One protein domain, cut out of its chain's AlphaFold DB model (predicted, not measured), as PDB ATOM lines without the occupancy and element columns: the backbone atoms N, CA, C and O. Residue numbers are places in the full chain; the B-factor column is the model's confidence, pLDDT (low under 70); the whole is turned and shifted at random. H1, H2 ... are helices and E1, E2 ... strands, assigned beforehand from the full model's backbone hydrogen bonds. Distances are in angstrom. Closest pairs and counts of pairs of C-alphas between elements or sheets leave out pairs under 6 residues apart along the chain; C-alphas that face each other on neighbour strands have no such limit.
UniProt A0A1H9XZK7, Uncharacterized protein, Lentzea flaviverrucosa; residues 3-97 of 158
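This is residues 3 to 97 of the 158 residues of an uncharacterized protein of Lentzea flaviverrucosa (UniProt A0A1H9XZK7). A small hairpin of two strands, E1 and E2, stands between two helices, H1 and H2, on one side and a long arm without named elements on the other. The arm, within residues 3 to 39, runs out and folds back on itself, and residues 23 to 28 at its far end stick out free. The printed part has 95 residues, with two named strands and then two named helices in the order E1, E2, H1, H2; the sheet, in the order E1 - E2, is antiparallel. The class is mixed, helices and strands, with 38 residues, under half, in named elements. The whole is loose, with a radius of gyration of the C-alphas of 16.0 A, and spans 50 by 37 by 24 A.

E1 is residues 40 to 45, 16.9 A from first to last C-alpha, and begins at C-alpha 40 (-47.909, -5.586, 35.056). E2 is residues 51 to 56, 15.8 A long. H2, the longest helix, is residues 80 to 96, 24.3 A long, and ends at C-alpha 96 (-43.887, -21.989, 31.794). H1 is residues 63 to 71, 12.3 A long, with C-alpha 63 at (-31.479, -15.002, 31.363).

E1 and E2 form a hairpin of antiparallel neighbours, with 152 degrees between their directions. The C-alphas of Val 41 and His 55 face each other at 4.8 A. N 44 and O 52 are within hydrogen-bond range at 3.0 A, and N 54 and O 42 at 2.8 A. E2 and H2 have 2 pairs of C-alphas within 8 A, the closest being those of Val 56 and Tyr 86, 7.3 A apart. E1 and H2 are near each other, with 5 pairs of C-alphas within 10 A. H1 is apart from E1 and from H2. In the arm, residues 16 to 17 pair with residues 33 to 34, antiparallel. Every O i to N i+4 pair is within hydrogen-bond range in H2; in H1 it is 4 of 5.

The two C-alphas farthest apart, those of Gly 26 and Arg 95, are 51.6 A apart. The printed part runs from residue 3 to 97 and has no cut. The link from E1 to E2 is tight, with 5 residues; those from E2 to H1, with 6, and from H1 to H2, with 8, are short. The mean pLDDT of the printed part is 86.6, and confidence is low, under 70, at residues 22 to 23.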
ATOM      1  N   THR A   3     -55.668  -0.963  31.621       93.44
ATOM      2  CA  THR A   3     -55.902  -2.318  32.143       93.44
ATOM      3  C   THR A   3     -57.043  -2.968  31.369       93.44
ATOM      4  O   THR A   3     -58.105  -2.366  31.187       93.44
ATOM      5  N   ALA A   4     -56.857  -4.205  30.918       93.31
ATOM      6  CA  ALA A   4     -57.899  -4.935  30.210       93.31
ATOM      7  C   ALA A   4     -59.059  -5.298  31.153       93.31
ATOM      8  O   ALA A   4     -58.891  -6.020  32.133       93.31
ATOM      9  N   ALA A   5     -60.271  -4.852  30.816       94.06
ATOM     10  CA  ALA A   5     -61.472  -5.120  31.612       94.06
ATOM     11  C   ALA A   5     -62.137  -6.482  31.312       94.06
ATOM     12  O   ALA A   5     -62.933  -6.975  32.115       94.06
ATOM     13  N   LYS A   6     -61.849  -7.096  30.154       92.81
ATOM     14  CA  LYS A   6     -62.515  -8.319  29.669       92.81
ATOM     15  C   LYS A   6     -61.622  -9.167  28.754       92.81
ATOM     16  O   LYS A   6     -60.621  -8.679  28.236       92.81
ATOM     17  N   GLY A   7     -62.053 -10.406  28.501       93.38
ATOM     18  CA  GLY A   7     -61.379 -11.363  27.616       93.38
ATOM     19  C   GLY A   7     -60.208 -12.089  28.282       93.38
ATOM     20  O   GLY A   7     -59.996 -11.959  29.484       93.38
ATOM     21  N   ALA A   8     -59.427 -12.826  27.486       89.81
ATOM     22  CA  ALA A   8     -58.297 -13.640  27.959       89.81
ATOM     23  C   ALA A   8     -57.184 -12.837  28.661       89.81
ATOM     24  O   ALA A   8     -56.341 -13.411  29.335       89.81
ATOM     25  N   LYS A   9     -57.186 -11.511  28.490       90.06
ATOM     26  CA  LYS A   9     -56.205 -10.575  29.047       90.06
ATOM     27  C   LYS A   9     -56.737  -9.771  30.232       90.06
ATOM     28  O   LYS A   9     -56.102  -8.811  30.643       90.06
ATOM     29  N   LYS A  10     -57.917 -10.114  30.764       93.44
ATOM     30  CA  LYS A  10     -58.546  -9.382  31.873       93.44
ATOM     31  C   LYS A  10     -57.582  -9.256  33.062       93.44
ATOM     32  O   LYS A  10     -57.093 -10.261  33.561       93.44
ATOM     33  N   GLY A  11     -57.365  -8.026  33.524       89.31
ATOM     34  CA  GLY A  11     -56.450  -7.699  34.622       89.31
ATOM     35  C   GLY A  11     -55.019  -7.365  34.188       89.31
ATOM     36  O   GLY A  11     -54.319  -6.705  34.947       89.31
ATOM     37  N   GLU A  12     -54.600  -7.729  32.972       91.69
ATOM     38  CA  GLU A  12     -53.290  -7.339  32.436       91.69
ATOM     39  C   GLU A  12     -53.264  -5.851  32.047       91.69
ATOM     40  O   GLU A  12     -54.282  -5.253  31.676       91.69
ATOM     41  N   GLN A  13     -52.074  -5.257  32.093       92.56
ATOM     42  CA  GLN A  13     -51.817  -3.849  31.812       92.56
ATOM     43  C   GLN A  13     -51.022  -3.662  30.516       92.56
ATOM     44  O   GLN A  13     -50.252  -4.530  30.114       92.56
ATOM     45  N   ARG A  14     -51.172  -2.504  29.868       91.50
ATOM     46  CA  ARG A  14     -50.302  -2.065  28.769       91.50
ATOM     47  C   ARG A  14     -50.010  -0.573  28.826       91.50
ATOM     48  O   ARG A  14     -50.855   0.234  29.236       91.50
ATOM     49  N   LEU A  15     -48.852  -0.195  28.293       92.12
ATOM     50  CA  LEU A  15     -48.583   1.194  27.954       92.12
ATOM     51  C   LEU A  15     -49.310   1.568  26.655       92.12
ATOM     52  O   LEU A  15     -49.316   0.818  25.677       92.12
ATOM     53  N   VAL A  16     -49.920   2.751  26.648       90.56
ATOM     54  CA  VAL A  16     -50.477   3.375  25.448       90.56
ATOM     55  C   VAL A  16     -49.770   4.707  25.276       90.56
ATOM     56  O   VAL A  16     -49.816   5.538  26.182       90.56
ATOM     57  N   THR A  17     -49.099   4.890  24.143       87.69
ATOM     58  CA  THR A  17     -48.333   6.098  23.838       87.69
ATOM     59  C   THR A  17     -48.998   6.893  22.723       87.69
ATOM     60  O   THR A  17     -49.645   6.352  21.824       87.69
ATOM     61  N   GLN A  18     -48.862   8.213  22.791       86.94
ATOM     62  CA  GLN A  18     -49.428   9.157  21.837       86.94
ATOM     63  C   GLN A  18     -48.306  10.107  21.427       86.94
ATOM     64  O   GLN A  18     -47.704  10.757  22.278       86.94
ATOM     65  N   THR A  19     -48.010  10.189  20.132       78.56
ATOM     66  CA  THR A  19     -47.019  11.149  19.635       78.56
ATOM     67  C   THR A  19     -47.561  12.567  19.776       78.56
ATOM     68  O   THR A  19     -48.696  12.825  19.372       78.56
ATOM     69  N   THR A  20     -46.735  13.491  20.260       73.50
ATOM     70  CA  THR A  20     -47.067  14.922  20.376       73.50
ATOM     71  C   THR A  20     -46.970  15.676  19.046       73.50
ATOM     72  O   THR A  20     -47.395  16.823  18.971       73.50
ATOM     73  N   ASN A  21     -46.476  15.033  17.980       74.38
ATOM     74  CA  ASN A  21     -46.411  15.604  16.637       74.38
ATOM     75  C   ASN A  21     -47.673  15.241  15.817       74.38
ATOM     76  O   ASN A  21     -47.810  14.082  15.398       74.38
ATOM     77  N   PRO A  22     -48.624  16.170  15.593       67.50
ATOM     78  CA  PRO A  22     -49.757  15.920  14.711       67.50
ATOM     79  C   PRO A  22     -49.272  15.816  13.259       67.50
ATOM     80  O   PRO A  22     -48.382  16.545  12.838       67.50
ATOM     81  N   LYS A  23     -49.886  14.939  12.448       66.94
ATOM     82  CA  LYS A  23     -49.466  14.718  11.047       66.94
ATOM     83  C   LYS A  23     -49.375  16.014  10.229       66.94
ATOM     84  O   LYS A  23     -48.481  16.114   9.397       66.94
ATOM     85  N   LYS A  24     -50.314  16.953  10.437       72.94
ATOM     86  CA  LYS A  24     -50.354  18.334   9.905       72.94
ATOM     87  C   LYS A  24     -51.267  19.202  10.796       72.94
ATOM     88  O   LYS A  24     -52.200  18.641  11.383       72.94
ATOM     89  N   PRO A  25     -51.086  20.536  10.861       73.44
ATOM     90  CA  PRO A  25     -52.051  21.437  11.496       73.44
ATOM     91  C   PRO A  25     -53.475  21.207  10.961       73.44
ATOM     92  O   PRO A  25     -53.670  21.050   9.755       73.44
ATOM     93  N   GLY A  26     -54.465  21.120  11.853       77.69
ATOM     94  CA  GLY A  26     -55.871  20.880  11.494       77.69
ATOM     95  C   GLY A  26     -56.229  19.438  11.096       77.69
ATOM     96  O   GLY A  26     -57.377  19.176  10.741       77.69
ATOM     97  N   LYS A  27     -55.290  18.480  11.146       75.56
ATOM     98  CA  LYS A  27     -55.590  17.049  10.959       75.56
ATOM     99  C   LYS A  27     -55.809  16.352  12.300       75.56
ATOM    100  O   LYS A  27     -55.243  16.740  13.317       75.56
ATOM    101  N   VAL A  28     -56.613  15.287  12.273       78.00
ATOM    102  CA  VAL A  28     -56.837  14.412  13.430       78.00
ATOM    103  C   VAL A  28     -55.499  13.840  13.907       78.00
ATOM    104  O   VAL A  28     -54.645  13.469  13.094       78.00
ATOM    105  N   TRP A  29     -55.324  13.782  15.227       77.38
ATOM    106  CA  TRP A  29     -54.173  13.161  15.874       77.38
ATOM    107  C   TRP A  29     -53.950  11.726  15.386       77.38
ATOM    108  O   TRP A  29     -54.883  11.021  14.997       77.38
ATOM    109  N   ASN A  30     -52.695  11.269  15.435       81.31
ATOM    110  CA  ASN A  30     -52.396   9.859  15.205       81.31
ATOM    111  C   ASN A  30     -53.191   8.988  16.180       81.31
ATOM    112  O   ASN A  30     -53.441   9.379  17.319       81.31
ATOM    113  N   LYS A  31     -53.572   7.786  15.748       85.00
ATOM    114  CA  LYS A  31     -54.141   6.808  16.673       85.00
ATOM    115  C   LYS A  31     -53.087   6.486  17.748       85.00
ATOM    116  O   LYS A  31     -51.935   6.263  17.368       85.00
ATOM    117  N   PRO A  32     -53.456   6.432  19.040       87.00
ATOM    118  CA  PRO A  32     -52.525   6.023  20.080       87.00
ATOM    119  C   PRO A  32     -51.920   4.652  19.766       87.00
ATOM    120  O   PRO A  32     -52.640   3.721  19.379       87.00
ATOM    121  N   HIS A  33     -50.609   4.526  19.951       88.00
ATOM    122  CA  HIS A  33     -49.895   3.268  19.813       88.00
ATOM    123  C   HIS A  33     -50.091   2.441  21.084       88.00
ATOM    124  O   HIS A  33     -49.814   2.894  22.194       88.00
ATOM    125  N   ARG A  34     -50.618   1.227  20.928       90.81
ATOM    126  CA  ARG A  34     -50.954   0.343  22.047       90.81
ATOM    127  C   ARG A  34     -49.883  -0.731  22.156       90.81
ATOM    128  O   ARG A  34     -49.698  -1.487  21.210       90.81
ATOM    129  N   GLY A  35     -49.216  -0.797  23.304       86.25
ATOM    130  CA  GLY A  35     -48.299  -1.885  23.622       86.25
ATOM    131  C   GLY A  35     -49.018  -3.218  23.839       86.25
ATOM    132  O   GLY A  35     -50.252  -3.319  23.771       86.25
ATOM    133  N   VAL A  36     -48.223  -4.244  24.128       88.19
ATOM    134  CA  VAL A  36     -48.709  -5.587  24.459       88.19
ATOM    135  C   VAL A  36     -49.204  -5.610  25.907       88.19
ATOM    136  O   VAL A  36     -48.683  -4.891  26.761       88.19
ATOM    137  N   TYR A  37     -50.234  -6.413  26.171       90.75
ATOM    138  CA  TYR A  37     -50.686  -6.673  27.535       90.75
ATOM    139  C   TYR A  37     -49.674  -7.542  28.290       90.75
ATOM    140  O   TYR A  37     -49.092  -8.475  27.735       90.75
ATOM    141  N   SER A  38     -49.437  -7.198  29.549       89.69
ATOM    142  CA  SER A  38     -48.524  -7.897  30.452       89.69
ATOM    143  C   SER A  38     -49.109  -7.903  31.858       89.69
ATOM    144  O   SER A  38     -49.948  -7.062  32.180       89.69
ATOM    145  N   MET A  39     -48.691  -8.849  32.700       87.06
ATOM    146  CA  MET A  39     -49.265  -8.991  34.044       87.06
ATOM    147  C   MET A  39     -49.122  -7.706  34.861       87.06
ATOM    148  O   MET A  39     -50.070  -7.309  35.531       87.06
ATOM    149  N   PHE A  40     -48.004  -6.998  34.705       86.44
ATOM    150  CA  PHE A  40     -47.909  -5.586  35.056       86.44
ATOM    151  C   PHE A  40     -46.865  -4.883  34.183       86.44
ATOM    152  O   PHE A  40     -45.994  -5.528  33.590       86.44
ATOM    153  N   VAL A  41     -46.982  -3.559  34.060       89.19
ATOM    154  CA  VAL A  41     -46.031  -2.737  33.299       89.19
ATOM    155  C   VAL A  41     -45.473  -1.649  34.199       89.19
ATOM    156  O   VAL A  41     -46.229  -0.895  34.813       89.19
ATOM    157  N   LEU A  42     -44.151  -1.553  34.241       86.44
ATOM    158  CA  LEU A  42     -43.429  -0.494  34.934       86.44
ATOM    159  C   LEU A  42     -42.909   0.513  33.917       86.44
ATOM    160  O   LEU A  42     -42.580   0.152  32.789       86.44
ATOM    161  N   LEU A  43     -42.828   1.777  34.314       88.38
ATOM    162  CA  LEU A  43     -42.132   2.798  33.543       88.38
ATOM    163  C   LEU A  43     -40.836   3.115  34.268       88.38
ATOM    164  O   LEU A  43     -40.867   3.420  35.458       88.38
ATOM    165  N   TYR A  44     -39.725   3.050  33.550       84.62
ATOM    166  CA  TYR A  44     -38.431   3.482  34.058       84.62
ATOM    167  C   TYR A  44     -37.834   4.518  33.112       84.62
ATOM    168  O   TYR A  44     -38.204   4.585  31.941       84.62
ATOM    169  N   MET A  45     -36.942   5.349  33.638       86.88
ATOM    170  CA  MET A  45     -36.200   6.334  32.863       86.88
ATOM    171  C   MET A  45     -34.755   5.858  32.740       86.88
ATOM    172  O   MET A  45     -34.158   5.464  33.741       86.88
ATOM    173  N   ASP A  46     -34.212   5.852  31.529       81.38
ATOM    174  CA  ASP A  46     -32.816   5.488  31.302       81.38
ATOM    175  C   ASP A  46     -31.851   6.646  31.625       81.38
ATOM    176  O   ASP A  46     -32.255   7.765  31.951       81.38
ATOM    177  N   GLY A  47     -30.546   6.378  31.515       78.44
ATOM    178  CA  GLY A  47     -29.495   7.361  31.804       78.44
ATOM    179  C   GLY A  47     -29.451   8.568  30.858       78.44
ATOM    180  O   GLY A  47     -28.745   9.528  31.154       78.44
ATOM    181  N   ILE A  48     -30.194   8.548  29.744       86.62
ATOM    182  CA  ILE A  48     -30.319   9.677  28.806       86.62
ATOM    183  C   ILE A  48     -31.676  10.392  28.925       86.62
ATOM    184  O   ILE A  48     -31.956  11.312  28.160       86.62
ATOM    185  N   GLY A  49     -32.503  10.016  29.907       84.62
ATOM    186  CA  GLY A  49     -33.776  10.668  30.211       84.62
ATOM    187  C   GLY A  49     -34.970  10.151  29.403       84.62
ATOM    188  O   GLY A  49     -36.038  10.766  29.435       84.62
ATOM    189  N   HIS A  50     -34.835   9.039  28.677       84.50
ATOM    190  CA  HIS A  50     -35.954   8.432  27.959       84.50
ATOM    191  C   HIS A  50     -36.749   7.485  28.857       84.50
ATOM    192  O   HIS A  50     -36.190   6.655  29.571       84.50
ATOM    193  N   VAL A  51     -38.079   7.591  28.784       86.12
ATOM    194  CA  VAL A  51     -38.999   6.696  29.492       86.12
ATOM    195  C   VAL A  51     -39.255   5.444  28.662       86.12
ATOM    196  O   VAL A  51     -39.762   5.529  27.542       86.12
ATOM    197  N   HIS A  52     -38.988   4.283  29.251       83.88
ATOM    198  CA  HIS A  52     -39.204   2.971  28.649       83.88
ATOM    199  C   HIS A  52     -40.226   2.157  29.446       83.88
ATOM    200  O   HIS A  52     -40.253   2.223  30.679       83.88
ATOM    201  N   PRO A  53     -41.075   1.364  28.770       86.25
ATOM    202  CA  PRO A  53     -41.904   0.379  29.439       86.25
ATOM    203  C   PRO A  53     -41.124  -0.909  29.706       86.25
ATOM    204  O   PRO A  53     -40.557  -1.509  28.794       86.25
ATOM    205  N   TRP A  54     -41.200  -1.401  30.935       86.12
ATOM    206  CA  TRP A  54     -40.850  -2.772  31.267       86.12
ATOM    207  C   TRP A  54     -42.116  -3.616  31.386       86.12
ATOM    208  O   TRP A  54     -42.941  -3.435  32.282       86.12
ATOM    209  N   HIS A  55     -42.271  -4.532  30.437       86.06
ATOM    210  CA  HIS A  55     -43.384  -5.463  30.352       86.06
ATOM    211  C   HIS A  55     -43.070  -6.743  31.131       86.06
ATOM    212  O   HIS A  55     -42.408  -7.644  30.613       86.06
ATOM    213  N   VAL A  56     -43.560  -6.840  32.367       87.19
ATOM    214  CA  VAL A  56     -43.310  -8.014  33.208       87.19
ATOM    215  C   VAL A  56     -44.329  -9.104  32.884       87.19
ATOM    216  O   VAL A  56     -45.544  -8.951  33.060       87.19
ATOM    217  N   SER A  57     -43.830 -10.215  32.344       86.94
ATOM    218  CA  SER A  57     -44.647 -11.341  31.895       86.94
ATOM    219  C   SER A  57     -43.888 -12.661  31.998       86.94
ATOM    220  O   SER A  57     -42.659 -12.678  32.027       86.94
ATOM    221  N   MET A  58     -44.622 -13.777  31.963       85.19
ATOM    222  CA  MET A  58     -44.041 -15.127  31.997       85.19
ATOM    223  C   MET A  58     -43.154 -15.470  30.785       85.19
ATOM    224  O   MET A  58     -42.517 -16.516  30.768       85.19
ATOM    225  N   TYR A  59     -43.118 -14.600  29.772       82.50
ATOM    226  CA  TYR A  59     -42.317 -14.760  28.559       82.50
ATOM    227  C   TYR A  59     -41.029 -13.924  28.562       82.50
ATOM    228  O   TYR A  59     -40.276 -13.995  27.598       82.50
ATOM    229  N   ALA A  60     -40.809 -13.082  29.578       77.50
ATOM    230  CA  ALA A  60     -39.758 -12.059  29.558       77.50
ATOM    231  C   ALA A  60     -38.865 -12.041  30.812       77.50
ATOM    232  O   ALA A  60     -38.022 -11.155  30.938       77.50
ATOM    233  N   LEU A  61     -39.046 -12.989  31.739       86.88
ATOM    234  CA  LEU A  61     -38.272 -13.088  32.982       86.88
ATOM    235  C   LEU A  61     -37.346 -14.307  32.969       86.88
ATOM    236  O   LEU A  61     -37.611 -15.279  33.661       86.88
ATOM    237  N   HIS A  62     -36.302 -14.279  32.143       87.00
ATOM    238  CA  HIS A  62     -35.215 -15.258  32.203       87.00
ATOM    239  C   HIS A  62     -33.931 -14.710  31.566       87.00
ATOM    240  O   HIS A  62     -33.973 -13.857  30.672       87.00
ATOM    241  N   GLY A  63     -32.784 -15.257  31.979       90.06
ATOM    242  CA  GLY A  63     -31.479 -15.002  31.363       90.06
ATOM    243  C   GLY A  63     -31.114 -13.518  31.282       90.06
ATOM    244  O   GLY A  63     -31.458 -12.726  32.157       90.06
ATOM    245  N   ALA A  64     -30.433 -13.127  30.202       90.88
ATOM    246  CA  ALA A  64     -29.919 -11.768  30.031       90.88
ATOM    247  C   ALA A  64     -31.009 -10.679  30.100       90.88
ATOM    248  O   ALA A  64     -30.752  -9.580  30.586       90.88
ATOM    249  N   ALA A  65     -32.237 -10.953  29.650       84.38
ATOM    250  CA  ALA A  65     -33.332  -9.986  29.745       84.38
ATOM    251  C   ALA A  65     -33.678  -9.657  31.205       84.38
ATOM    252  O   ALA A  65     -33.824  -8.487  31.550       84.38
ATOM    253  N   GLU A  66     -33.759 -10.670  32.067       87.75
ATOM    254  CA  GLU A  66     -33.983 -10.494  33.503       87.75
ATOM    255  C   GLU A  66     -32.782  -9.822  34.183       87.75
ATOM    256  O   GLU A  66     -32.949  -8.850  34.921       87.75
ATOM    257  N   TYR A  67     -31.565 -10.273  33.872       92.12
ATOM    258  CA  TYR A  67     -30.333  -9.749  34.467       92.12
ATOM    259  C   TYR A  67     -30.127  -8.259  34.183       92.12
ATOM    260  O   TYR A  67     -29.724  -7.521  35.081       92.12
ATOM    261  N   ARG A  68     -30.472  -7.780  32.975       88.62
ATOM    262  CA  ARG A  68     -30.461  -6.342  32.645       88.62
ATOM    263  C   ARG A  68     -31.301  -5.526  33.623       88.62
ATOM    264  O   ARG A  68     -30.881  -4.443  34.019       88.62
ATOM    265  N   ASN A  69     -32.460  -6.035  34.036       84.25
ATOM    266  CA  ASN A  69     -33.348  -5.289  34.922       84.25
ATOM    267  C   ASN A  69     -32.777  -5.185  36.339       84.25
ATOM    268  O   ASN A  69     -32.833  -4.108  36.930       84.25
ATOM    269  N   HIS A  70     -32.152  -6.249  36.843       88.38
ATOM    270  CA  HIS A  70     -31.413  -6.192  38.107       88.38
ATOM    271  C   HIS A  70     -30.206  -5.249  38.020       88.38
ATOM    272  O   HIS A  70     -30.016  -4.398  38.881       88.38
ATOM    273  N   LEU A  71     -29.419  -5.328  36.943       90.50
ATOM    274  CA  LEU A  71     -28.263  -4.447  36.746       90.50
ATOM    275  C   LEU A  71     -28.647  -2.969  36.603       90.50
ATOM    276  O   LEU A  71     -27.878  -2.095  36.992       90.50
ATOM    277  N   SER A  72     -29.829  -2.680  36.058       85.06
ATOM    278  CA  SER A  72     -30.325  -1.309  35.903       85.06
ATOM    279  C   SER A  72     -30.741  -0.641  37.220       85.06
ATOM    280  O   SER A  72     -31.003   0.561  37.232       85.06
ATOM    281  N   GLY A  73     -30.851  -1.394  38.321       85.94
ATOM    282  CA  GLY A  73     -31.364  -0.883  39.593       85.94
ATOM    283  C   GLY A  73     -32.887  -0.691  39.622       85.94
ATOM    284  O   GLY A  73     -33.425  -0.152  40.592       85.94
ATOM    285  N   VAL A  74     -33.603  -1.054  38.548       83.88
ATOM    286  CA  VAL A  74     -35.064  -0.890  38.462       83.88
ATOM    287  C   VAL A  74     -35.770  -1.846  39.422       83.88
ATOM    288  O   VAL A  74     -36.751  -1.450  40.048       83.88
ATOM    289  N   TYR A  75     -35.268  -3.075  39.580       85.94
ATOM    290  CA  TYR A  75     -35.846  -4.049  40.513       85.94
ATOM    291  C   TYR A  75     -35.774  -3.562  41.973       85.94
ATOM    292  O   TYR A  75     -36.725  -3.690  42.744       85.94
ATOM    293  N   GLU A  76     -34.670  -2.927  42.353       86.94
ATOM    294  CA  GLU A  76     -34.419  -2.422  43.701       86.94
ATOM    295  C   GLU A  76     -35.338  -1.241  44.050       86.94
ATOM    296  O   GLU A  76     -35.717  -1.071  45.210       86.94
ATOM    297  N   GLN A  77     -35.757  -0.466  43.047       88.25
ATOM    298  CA  GLN A  77     -36.695   0.651  43.197       88.25
ATOM    299  C   GLN A  77     -38.159   0.217  43.331       88.25
ATOM    300  O   GLN A  77     -39.013   1.045  43.655       88.25
ATOM    301  N   LEU A  78     -38.470  -1.060  43.092       89.06
ATOM    302  CA  LEU A  78     -39.825  -1.569  43.264       89.06
ATOM    303  C   LEU A  78     -40.259  -1.480  44.726       89.06
ATOM    304  O   LEU A  78     -39.487  -1.790  45.636       89.06
ATOM    305  N   THR A  79     -41.521  -1.109  44.940       91.38
ATOM    306  CA  THR A  79     -42.158  -1.230  46.256       91.38
ATOM    307  C   THR A  79     -42.271  -2.702  46.654       91.38
ATOM    308  O   THR A  79     -42.278  -3.586  45.795       91.38
ATOM    309  N   ASP A  80     -42.431  -2.989  47.945       92.88
ATOM    310  CA  ASP A  80     -42.577  -4.371  48.425       92.88
ATOM    311  C   ASP A  80     -43.750  -5.109  47.756       92.88
ATOM    312  O   ASP A  80     -43.650  -6.289  47.415       92.88
ATOM    313  N   GLU A  81     -44.853  -4.403  47.495       89.38
ATOM    314  CA  GLU A  81     -45.997  -4.956  46.769       89.38
ATOM    315  C   GLU A  81     -45.643  -5.288  45.311       89.38
ATOM    316  O   GLU A  81     -45.971  -6.370  44.823       89.38
ATOM    317  N   GLN A  82     -44.924  -4.398  44.621       88.81
ATOM    318  CA  GLN A  82     -44.481  -4.626  43.243       88.81
ATOM    319  C   GLN A  82     -43.479  -5.780  43.147       88.81
ATOM    320  O   GLN A  82     -43.591  -6.592  42.229       88.81
ATOM    321  N   ARG A  83     -42.549  -5.903  44.107       90.56
ATOM    322  CA  ARG A  83     -41.627  -7.048  44.184       90.56
ATOM    323  C   ARG A  83     -42.386  -8.352  44.385       90.56
ATOM    324  O   ARG A  83     -42.149  -9.306  43.659       90.56
ATOM    325  N   LYS A  84     -43.394  -8.375  45.262       89.94
ATOM    326  CA  LYS A  84     -44.240  -9.563  45.444       89.94
ATOM    327  C   LYS A  84     -44.939  -9.981  44.145       89.94
ATOM    328  O   LYS A  84     -45.005 -11.170  43.842       89.94
ATOM    329  N   TYR A  85     -45.455  -9.025  43.370       87.75
ATOM    330  CA  TYR A  85     -46.022  -9.323  42.052       87.75
ATOM    331  C   TYR A  85     -44.961  -9.830  41.071       87.75
ATOM    332  O   TYR A  85     -45.213 -10.809  40.370       87.75
ATOM    333  N   TYR A  86     -43.782  -9.208  41.046       89.25
ATOM    334  CA  TYR A  86     -42.650  -9.660  40.243       89.25
ATOM    335  C   TYR A  86     -42.290 -11.119  40.542       89.25
ATOM    336  O   TYR A  86     -42.257 -11.936  39.625       89.25
ATOM    337  N   ASP A  87     -42.108 -11.471  41.813       88.88
ATOM    338  CA  ASP A  87     -41.661 -12.800  42.240       88.88
ATOM    339  C   ASP A  87     -42.684 -13.893  41.879       88.88
ATOM    340  O   ASP A  87     -42.330 -15.010  41.479       88.88
ATOM    341  N   VAL A  88     -43.981 -13.566  41.946       90.25
ATOM    342  CA  VAL A  88     -45.051 -14.446  41.454       90.25
ATOM    343  C   VAL A  88     -44.922 -14.661  39.946       90.25
ATOM    344  O   VAL A  88     -45.022 -15.798  39.480       90.25
ATOM    345  N   VAL A  89     -44.674 -13.602  39.172       89.75
ATOM    346  CA  VAL A  89     -44.496 -13.710  37.717       89.75
ATOM    347  C   VAL A  89     -43.229 -14.486  37.361       89.75
ATOM    348  O   VAL A  89     -43.292 -15.326  36.466       89.75
ATOM    349  N   ALA A  90     -42.121 -14.286  38.077       88.94
ATOM    350  CA  ALA A  90     -40.884 -15.049  37.898       88.94
ATOM    351  C   ALA A  90     -41.108 -16.545  38.162       88.94
ATOM    352  O   ALA A  90     -40.693 -17.397  37.375       88.94
ATOM    353  N   THR A  91     -41.873 -16.878  39.205       90.69
ATOM    354  CA  THR A  91     -42.269 -18.265  39.487       90.69
ATOM    355  C   THR A  91     -43.110 -18.858  38.351       90.69
ATOM    356  O   THR A  91     -42.933 -20.020  37.979       90.69
ATOM    357  N   LEU A  92     -44.036 -18.081  37.782       91.38
ATOM    358  CA  LEU A  92     -44.841 -18.515  36.636       91.38
ATOM    359  C   LEU A  92     -43.996 -18.672  35.365       91.38
ATOM    360  O   LEU A  92     -44.205 -19.640  34.640       91.38
ATOM    361  N   ALA A  93     -43.037 -17.777  35.121       90.25
ATOM    362  CA  ALA A  93     -42.091 -17.867  34.008       90.25
ATOM    363  C   ALA A  93     -41.285 -19.173  34.078       90.25
ATOM    364  O   ALA A  93     -41.284 -19.949  33.120       90.25
ATOM    365  N   ALA A  94     -40.734 -19.482  35.258       91.06
ATOM    366  CA  ALA A  94     -39.960 -20.699  35.496       91.06
ATOM    367  C   ALA A  94     -40.775 -21.975  35.268       91.06
ATOM    368  O   ALA A  94     -40.265 -22.961  34.745       91.06
ATOM    369  N   ARG A  95     -42.066 -21.959  35.616       92.25
ATOM    370  CA  ARG A  95     -42.976 -23.081  35.340       92.25
ATOM    371  C   ARG A  95     -43.372 -23.174  33.872       92.25
ATOM    372  O   ARG A  95     -43.613 -24.273  33.386       92.25
ATOM    373  N   HIS A  96     -43.488 -22.038  33.192       90.69
ATOM    374  CA  HIS A  96     -43.887 -21.989  31.794       90.69
ATOM    375  C   HIS A  96     -42.771 -22.489  30.867       90.69
ATOM    376  O   HIS A  96     -43.059 -23.251  29.949       90.69
ATOM    377  N   ASN A  97     -41.517 -22.113  31.143       91.06
ATOM    378  CA  ASN A  97     -40.340 -22.466  30.343       91.06
ATOM    379  C   ASN A  97     -39.197 -23.028  31.216       91.06
ATOM    380  O   ASN A  97     -38.140 -22.403  31.330       91.06
TER     381      ASN A  97